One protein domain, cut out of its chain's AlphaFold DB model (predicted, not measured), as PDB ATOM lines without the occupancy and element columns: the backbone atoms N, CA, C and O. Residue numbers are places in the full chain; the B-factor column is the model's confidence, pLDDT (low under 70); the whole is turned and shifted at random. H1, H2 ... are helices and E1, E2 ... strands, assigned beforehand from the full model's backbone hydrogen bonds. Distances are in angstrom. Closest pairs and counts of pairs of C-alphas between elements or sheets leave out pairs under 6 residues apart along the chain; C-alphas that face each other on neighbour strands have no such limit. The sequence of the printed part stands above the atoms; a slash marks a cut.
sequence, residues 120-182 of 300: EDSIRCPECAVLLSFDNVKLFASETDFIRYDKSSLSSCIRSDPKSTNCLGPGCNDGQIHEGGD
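AT A GLANCE: This is residues 120 to 182 of the 300 residues of the protein "RING-type domain-containing protein" of Botrytis porri (UniProt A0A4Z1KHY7). One long helix, H2, spans the middle of a loose rod; short helix H1 runs back beside its beginning, and a small antiparallel hairpin, E1 and E2, packs on its last turns. Residues 120 to 133 loop ahead of H1. The printed part has 63 residues, ordered H1, H2, E1, E2, and is mostly helix, with under half in named elements. The radius of gyration of the C-alphas is 14.3 A; they span 46 by 21 by 18 A.

HOW THE PARTS SIT: Look first at H1, residues 134 to 140, and H2, residues 143 to 160: they are close but not clearly touching, the closest C-alphas, of Lys 138 and Phe 146, being 5.9 A apart. They run opposite ways at a shallow tilt of 17 degrees. In both, every O i to N i+4 pair is within hydrogen-bond range. Next find the hairpin of E1, residues 164 to 166, and E2, residues 175 to 177: N 165 and O 176, 2.9 A apart, are within hydrogen-bond range. The closest C-alphas of H2 and E2, those of Ser 155 and Gly 175, are 6.5 A apart. H1 is apart from E1 and E2.

IN THESE COORDINATES: Find C-alpha 134 at (-10.099, 40.128, -4.097); from there H1 runs 10.2 A. H2 runs 25.8 A, E1 6.6 A and E2 7.0 A, ending at C-alpha 177, (-5.802, 57.597, 9.878).

THE WHOLE: The farthest C-alphas, of Glu 127 and Asp 182, are 46.5 A apart. The printed part has no cut and no long link; 12 residues, among them 120 to 122, have pLDDT under 70.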
ATOM      1  N   GLU A 120      -6.137  52.390  -9.628       48.84
ATOM      2  CA  GLU A 120      -4.696  52.112  -9.750       48.84
ATOM      3  C   GLU A 120      -4.265  50.756  -9.169       48.84
ATOM      4  O   GLU A 120      -3.363  50.141  -9.727       48.84
ATOM      5  N   ASP A 121      -4.946  50.229  -8.145       56.31
ATOM      6  CA  ASP A 121      -4.577  48.948  -7.503       56.31
ATOM      7  C   ASP A 121      -5.419  47.752  -7.996       56.31
ATOM      8  O   ASP A 121      -5.380  46.649  -7.448       56.31
ATOM      9  N   SER A 122      -6.223  47.964  -9.039       67.75
ATOM     10  CA  SER A 122      -7.151  46.964  -9.566       67.75
ATOM     11  C   SER A 122      -6.478  46.033 -10.579       67.75
ATOM     12  O   SER A 122      -6.132  46.449 -11.686       67.75
ATOM     13  N   ILE A 123      -6.342  44.750 -10.233       76.38
ATOM     14  CA  ILE A 123      -5.771  43.735 -11.127       76.38
ATOM     15  C   ILE A 123      -6.822  43.308 -12.159       76.38
ATOM     16  O   ILE A 123      -7.939  42.923 -11.811       76.38
ATOM     17  N   ARG A 124      -6.461  43.363 -13.444       80.88
ATOM     18  CA  ARG A 124      -7.288  42.874 -14.557       80.88
ATOM     19  C   ARG A 124      -6.752  41.549 -15.076       80.88
ATOM     20  O   ARG A 124      -5.543  41.351 -15.144       80.88
ATOM     21  N   CYS A 125      -7.660  40.667 -15.481       73.31
ATOM     22  CA  CYS A 125      -7.302  39.459 -16.208       73.31
ATOM     23  C   CYS A 125      -6.596  39.842 -17.524       73.31
ATOM     24  O   CYS A 125      -7.153  40.640 -18.283       73.31
ATOM     25  N   PRO A 126      -5.412  39.288 -17.830       75.12
ATOM     26  CA  PRO A 126      -4.676  39.631 -19.046       75.12
ATOM     27  C   PRO A 126      -5.370  39.155 -20.331       75.12
ATOM     28  O   PRO A 126      -5.132  39.723 -21.391       75.12
ATOM     29  N   GLU A 127      -6.236  38.141 -20.250       76.88
ATOM     30  CA  GLU A 127      -6.903  37.563 -21.422       76.88
ATOM     31  C   GLU A 127      -8.211  38.276 -21.776       76.88
ATOM     32  O   GLU A 127      -8.481  38.546 -22.943       76.88
ATOM     33  N   CYS A 128      -9.036  38.589 -20.773       85.62
ATOM     34  CA  CYS A 128     -10.378  39.138 -20.991       85.62
ATOM     35  C   CYS A 128     -10.579  40.551 -20.429       85.62
ATOM     36  O   CYS A 128     -11.679  41.089 -20.531       85.62
ATOM     37  N   ALA A 129      -9.549  41.149 -19.820       76.81
ATOM     38  CA  ALA A 129      -9.556  42.482 -19.203       76.81
ATOM     39  C   ALA A 129     -10.584  42.695 -18.069       76.81
ATOM     40  O   ALA A 129     -10.701  43.805 -17.545       76.81
ATOM     41  N   VAL A 130     -11.296  41.641 -17.649       80.50
ATOM     42  CA  VAL A 130     -12.223  41.673 -16.512       80.50
ATOM     43  C   VAL A 130     -11.450  41.962 -15.227       80.50
ATOM     44  O   VAL A 130     -10.367  41.420 -15.002       80.50
ATOM     45  N   LEU A 131     -12.014  42.823 -14.380       73.50
ATOM     46  CA  LEU A 131     -11.473  43.118 -13.056       73.50
ATOM     47  C   LEU A 131     -11.543  41.871 -12.173       73.50
ATOM     48  O   LEU A 131     -12.610  41.279 -12.003       73.50
ATOM     49  N   LEU A 132     -10.407  41.480 -11.606       73.88
ATOM     50  CA  LEU A 132     -10.360  40.397 -10.639       73.88
ATOM     51  C   LEU A 132     -10.865  40.907  -9.290       73.88
ATOM     52  O   LEU A 132     -10.419  41.944  -8.796       73.88
ATOM     53  N   SER A 133     -11.795  40.164  -8.691       75.38
ATOM     54  CA  SER A 133     -12.172  40.372  -7.296       75.38
ATOM     55  C   SER A 133     -11.013  39.997  -6.374       75.38
ATOM     56  O   SER A 133     -10.133  39.218  -6.744       75.38
ATOM     57  N   PHE A 134     -11.053  40.496  -5.141       71.31
ATOM     58  CA  PHE A 134     -10.099  40.128  -4.097       71.31
ATOM     59  C   PHE A 134      -9.972  38.603  -3.930       71.31
ATOM     60  O   PHE A 134      -8.861  38.077  -3.872       71.31
ATOM     61  N   ASP A 135     -11.102  37.885  -3.937       69.94
ATOM     62  CA  ASP A 135     -11.134  36.423  -3.824       69.94
ATOM     63  C   ASP A 135     -10.459  35.729  -5.013       69.94
ATOM     64  O   ASP A 135      -9.743  34.747  -4.828       69.94
ATOM     65  N   ASN A 136     -10.628  36.264  -6.226       74.81
ATOM     66  CA  ASN A 136      -9.954  35.735  -7.408       74.81
ATOM     67  C   ASN A 136      -8.441  35.966  -7.326       74.81
ATOM     68  O   ASN A 136      -7.673  35.053  -7.609       74.81
ATOM     69  N   VAL A 137      -7.996  37.150  -6.893       74.81
ATOM     70  CA  VAL A 137      -6.560  37.410  -6.705       74.81
ATOM     71  C   VAL A 137      -5.983  36.481  -5.638       74.81
ATOM     72  O   VAL A 137      -4.939  35.883  -5.867       74.81
ATOM     73  N   LYS A 138      -6.683  36.280  -4.518       77.38
ATOM     74  CA  LYS A 138      -6.276  35.341  -3.462       77.38
ATOM     75  C   LYS A 138      -6.149  33.902  -3.951       77.38
ATOM     76  O   LYS A 138      -5.281  33.174  -3.483       77.38
ATOM     77  N   LEU A 139      -7.038  33.487  -4.851       75.38
ATOM     78  CA  LEU A 139      -7.061  32.130  -5.381       75.38
ATOM     79  C   LEU A 139      -5.913  31.863  -6.364       75.38
ATOM     80  O   LEU A 139      -5.387  30.754  -6.383       75.38
ATOM     81  N   PHE A 140      -5.547  32.852  -7.186       77.88
ATOM     82  CA  PHE A 140      -4.578  32.673  -8.273       77.88
ATOM     83  C   PHE A 140      -3.164  33.191  -7.967       77.88
ATOM     84  O   PHE A 140      -2.215  32.752  -8.613       77.88
ATOM     85  N   ALA A 141      -3.000  34.125  -7.029       73.75
ATOM     86  CA  ALA A 141      -1.698  34.693  -6.693       73.75
ATOM     87  C   ALA A 141      -0.877  33.765  -5.782       73.75
ATOM     88  O   ALA A 141      -1.421  33.022  -4.965       73.75
ATOM     89  N   SER A 142       0.454  33.860  -5.878       73.88
ATOM     90  CA  SER A 142       1.342  33.276  -4.869       73.88
ATOM     91  C   SER A 142       1.110  33.942  -3.507       73.88
ATOM     92  O   SER A 142       0.670  35.091  -3.442       73.88
ATOM     93  N   GLU A 143       1.451  33.263  -2.408       65.31
ATOM     94  CA  GLU A 143       1.307  33.830  -1.059       65.31
ATOM     95  C   GLU A 143       2.034  35.179  -0.929       65.31
ATOM     96  O   GLU A 143       1.474  36.150  -0.419       65.31
ATOM     97  N   THR A 144       3.245  35.287  -1.480       62.12
ATOM     98  CA  THR A 144       4.021  36.532  -1.457       62.12
ATOM     99  C   THR A 144       3.391  37.649  -2.284       62.12
ATOM    100  O   THR A 144       3.423  38.808  -1.868       62.12
ATOM    101  N   ASP A 145       2.815  37.330  -3.443       70.81
ATOM    102  CA  ASP A 145       2.195  38.332  -4.314       70.81
ATOM    103  C   ASP A 145       0.853  38.787  -3.752       70.81
ATOM    104  O   ASP A 145       0.544  39.980  -3.782       70.81
ATOM    105  N   PHE A 146       0.094  37.863  -3.161       75.44
ATOM    106  CA  PHE A 146      -1.153  38.174  -2.483       75.44
ATOM    107  C   PHE A 146      -0.924  39.084  -1.274       75.44
ATOM    108  O   PHE A 146      -1.640  40.065  -1.124       75.44
ATOM    109  N   ILE A 147       0.108  38.832  -0.461       67.50
ATOM    110  CA  ILE A 147       0.471  39.712   0.665       67.50
ATOM    111  C   ILE A 147       0.777  41.133   0.176       67.50
ATOM    112  O   ILE A 147       0.355  42.110   0.799       67.50
ATOM    113  N   ARG A 148       1.494  41.278  -0.947       67.38
ATOM    114  CA  ARG A 148       1.760  42.603  -1.532       67.38
ATOM    115  C   ARG A 148       0.478  43.258  -2.043       67.38
ATOM    116  O   ARG A 148       0.278  44.441  -1.784       67.38
ATOM    117  N   TYR A 149      -0.379  42.508  -2.734       73.62
ATOM    118  CA  TYR A 149      -1.665  42.997  -3.233       73.62
ATOM    119  C   TYR A 149      -2.592  43.451  -2.098       73.62
ATOM    120  O   TYR A 149      -3.112  44.563  -2.150       73.62
ATOM    121  N   ASP A 150      -2.745  42.634  -1.056       73.69
ATOM    122  CA  ASP A 150      -3.580  42.921   0.114       73.69
ATOM    123  C   ASP A 150      -3.109  44.197   0.823       73.69
ATOM    124  O   ASP A 150      -3.893  45.120   1.055       73.69
ATOM    125  N   LYS A 151      -1.792  44.315   1.047       70.06
ATOM    126  CA  LYS A 151      -1.190  45.519   1.628       70.06
ATOM    127  C   LYS A 151      -1.441  46.758   0.766       70.06
ATOM    128  O   LYS A 151      -1.872  47.776   1.297       70.06
ATOM    129  N   SER A 152      -1.205  46.685  -0.543       70.94
ATOM    130  CA  SER A 152      -1.424  47.817  -1.454       70.94
ATOM    131  C   SER A 152      -2.892  48.236  -1.519       70.94
ATOM    132  O   SER A 152      -3.185  49.428  -1.441       70.94
ATOM    133  N   SER A 153      -3.811  47.269  -1.581       73.19
ATOM    134  CA  SER A 153      -5.257  47.501  -1.568       73.19
ATOM    135  C   SER A 153      -5.690  48.210  -0.281       73.19
ATOM    136  O   SER A 153      -6.354  49.247  -0.329       73.19
ATOM    137  N   LEU A 154      -5.238  47.721   0.879       71.69
ATOM    138  CA  LEU A 154      -5.513  48.342   2.173       71.69
ATOM    139  C   LEU A 154      -4.928  49.759   2.268       71.69
ATOM    140  O   LEU A 154      -5.632  50.691   2.656       71.69
ATOM    141  N   SER A 155      -3.668  49.949   1.868       70.75
ATOM    142  CA  SER A 155      -3.020  51.265   1.836       70.75
ATOM    143  C   SER A 155      -3.736  52.239   0.895       70.75
ATOM    144  O   SER A 155      -3.783  53.436   1.168       70.75
ATOM    145  N   SER A 156      -4.308  51.767  -0.213       72.44
ATOM    146  CA  SER A 156      -5.131  52.579  -1.119       72.44
ATOM    147  C   SER A 156      -6.419  53.058  -0.455       72.44
ATOM    148  O   SER A 156      -6.744  54.246  -0.504       72.44
ATOM    149  N   CYS A 157      -7.115  52.150   0.234       70.94
ATOM    150  CA  CYS A 157      -8.315  52.467   0.999       70.94
ATOM    151  C   CYS A 157      -8.014  53.480   2.109       70.94
ATOM    152  O   CYS A 157      -8.719  54.480   2.225       70.94
ATOM    153  N   ILE A 158      -6.931  53.285   2.866       73.38
ATOM    154  CA  ILE A 158      -6.513  54.218   3.920       73.38
ATOM    155  C   ILE A 158      -6.224  55.600   3.332       73.38
ATOM    156  O   ILE A 158      -6.786  56.579   3.805       73.38
ATOM    157  N   ARG A 159      -5.439  55.682   2.249       72.62
ATOM    158  CA  ARG A 159      -5.106  56.946   1.560       72.62
ATOM    159  C   ARG A 159      -6.312  57.676   0.974       72.62
ATOM    160  O   ARG A 159      -6.207  58.840   0.594       72.62
ATOM    161  N   SER A 160      -7.446  56.994   0.829       73.44
ATOM    162  CA  SER A 160      -8.681  57.625   0.376       73.44
ATOM    163  C   SER A 160      -9.393  58.410   1.482       73.44
ATOM    164  O   SER A 160     -10.188  59.294   1.157       73.44
ATOM    165  N   ASP A 161      -9.084  58.138   2.753       79.44
ATOM    166  CA  ASP A 161      -9.648  58.858   3.890       79.44
ATOM    167  C   ASP A 161      -9.003  60.255   4.015       79.44
ATOM    168  O   ASP A 161      -7.773  60.369   4.008       79.44
ATOM    169  N   PRO A 162      -9.791  61.337   4.146       79.62
ATOM    170  CA  PRO A 162      -9.267  62.701   4.265       79.62
ATOM    171  C   PRO A 162      -8.464  62.952   5.549       79.62
ATOM    172  O   PRO A 162      -7.730  63.933   5.621       79.62
ATOM    173  N   LYS A 163      -8.599  62.093   6.562       80.19
ATOM    174  CA  LYS A 163      -7.825  62.122   7.807       80.19
ATOM    175  C   LYS A 163      -6.608  61.196   7.760       80.19
ATOM    176  O   LYS A 163      -5.973  60.977   8.791       80.19
ATOM    177  N   SER A 164      -6.303  60.601   6.607       80.25
ATOM    178  CA  SER A 164      -5.107  59.781   6.448       80.25
ATOM    179  C   SER A 164      -3.862  60.638   6.240       80.25
ATOM    180  O   SER A 164      -3.840  61.574   5.442       80.25
ATOM    181  N   THR A 165      -2.799  60.275   6.949       79.88
ATOM    182  CA  THR A 165      -1.467  60.855   6.801       79.88
ATOM    183  C   THR A 165      -0.518  59.757   6.330       79.88
ATOM    184  O   THR A 165      -0.511  58.646   6.866       79.88
ATOM    185  N   ASN A 166       0.277  60.049   5.302       77.38
ATOM    186  CA  ASN A 166       1.268  59.111   4.776       77.38
ATOM    187  C   ASN A 166       2.534  59.110   5.632       77.38
ATOM    188  O   ASN A 166       2.930  60.130   6.202       77.38
ATOM    189  N   CYS A 167       3.221  57.973   5.667       77.25
ATOM    190  CA  CYS A 167       4.564  57.912   6.211       77.25
ATOM    191  C   CYS A 167       5.508  58.824   5.410       77.25
ATOM    192  O   CYS A 167       5.526  58.800   4.182       77.25
ATOM    193  N   LEU A 168       6.337  59.597   6.112       78.94
ATOM    194  CA  LEU A 168       7.346  60.472   5.499       78.94
ATOM    195  C   LEU A 168       8.638  59.726   5.113       78.94
ATOM    196  O   LEU A 168       9.566  60.326   4.573       78.94
ATOM    197  N   GLY A 169       8.729  58.429   5.421       73.25
ATOM    198  CA  GLY A 169       9.887  57.606   5.088       73.25
ATOM    199  C   GLY A 169      10.032  57.435   3.570       73.25
ATOM    200  O   GLY A 169       9.053  57.093   2.905       73.25
ATOM    201  N   PRO A 170      11.232  57.629   2.995       71.31
ATOM    202  CA  PRO A 170      11.438  57.469   1.559       71.31
ATOM    203  C   PRO A 170      11.147  56.023   1.132       71.31
ATOM    204  O   PRO A 170      11.704  55.082   1.691       71.31
ATOM    205  N   GLY A 171      10.255  55.849   0.151       66.38
ATOM    206  CA  GLY A 171       9.825  54.531  -0.334       66.38
ATOM    207  C   GLY A 171       8.843  53.789   0.584       66.38
ATOM    208  O   GLY A 171       8.532  52.628   0.326       66.38
ATOM    209  N   CYS A 172       8.349  54.431   1.647       70.12
ATOM    210  CA  CYS A 172       7.313  53.868   2.502       70.12
ATOM    211  C   CYS A 172       5.923  54.254   1.980       70.12
ATOM    212  O   CYS A 172       5.567  55.428   1.965       70.12
ATOM    213  N   ASN A 173       5.121  53.258   1.601       66.12
ATOM    214  CA  ASN A 173       3.727  53.453   1.179       66.12
ATOM    215  C   ASN A 173       2.720  53.217   2.321       66.12
ATOM    216  O   ASN A 173       1.538  52.982   2.070       66.12
ATOM    217  N   ASP A 174       3.192  53.228   3.568       74.00
ATOM    218  CA  ASP A 174       2.346  53.044   4.744       74.00
ATOM    219  C   ASP A 174       1.626  54.348   5.120       74.00
ATOM    220  O   ASP A 174       2.125  55.448   4.856       74.00
ATOM    221  N   GLY A 175       0.459  54.235   5.746       75.19
ATOM    222  CA  GLY A 175      -0.377  55.381   6.097       75.19
ATOM    223  C   GLY A 175      -1.266  55.084   7.296       75.19
ATOM    224  O   GLY A 175      -1.670  53.945   7.516       75.19
ATOM    225  N   GLN A 176      -1.564  56.115   8.081       76.38
ATOM    226  CA  GLN A 176      -2.362  56.010   9.301       76.38
ATOM    227  C   GLN A 176      -3.476  57.055   9.276       76.38
ATOM    228  O   GLN A 176      -3.260  58.191   8.859       76.38
ATOM    229  N   ILE A 177      -4.675  56.672   9.721       79.38
ATOM    230  CA  ILE A 177      -5.802  57.597   9.878       79.38
ATOM    231  C   ILE A 177      -5.695  58.271  11.247       79.38
ATOM    232  O   ILE A 177      -5.645  57.598  12.278       79.38
ATOM    233  N   HIS A 178      -5.683  59.600  11.257       75.94
ATOM    234  CA  HIS A 178      -5.644  60.423  12.460       75.94
ATOM    235  C   HIS A 178      -7.034  60.958  12.780       75.94
ATOM    236  O   HIS A 178      -7.435  62.020  12.311       75.94
ATOM    237  N   GLU A 179      -7.785  60.243  13.621       74.44
ATOM    238  CA  GLU A 179      -9.142  60.670  13.987       74.44
ATOM    239  C   GLU A 179      -9.175  62.061  14.641       74.44
ATOM    240  O   GLU A 179     -10.112  62.824  14.385       74.44
ATOM    241  N   GLY A 180      -8.135  62.380  15.427       73.94
ATOM    242  CA  GLY A 180      -7.909  63.676  16.073       73.94
ATOM    243  C   GLY A 180      -7.193  64.721  15.208       73.94
ATOM    244  O   GLY A 180      -6.897  65.795  15.715       73.94
ATOM    245  N   GLY A 181      -6.901  64.425  13.937       67.75
ATOM    246  CA  GLY A 181      -6.198  65.341  13.035       67.75
ATOM    247  C   GLY A 181      -4.830  65.778  13.570       67.75
ATOM    248  O   GLY A 181      -4.078  64.966  14.116       67.75
ATOM    249  N   ASP A 182      -4.531  67.071  13.435       66.75
ATOM    250  CA  ASP A 182      -3.242  67.674  13.806       66.75
ATOM    251  C   ASP A 182      -2.944  67.629  15.317       66.75
ATOM    252  O   ASP A 182      -1.788  67.759  15.718       66.75
TER     253      ASP A 182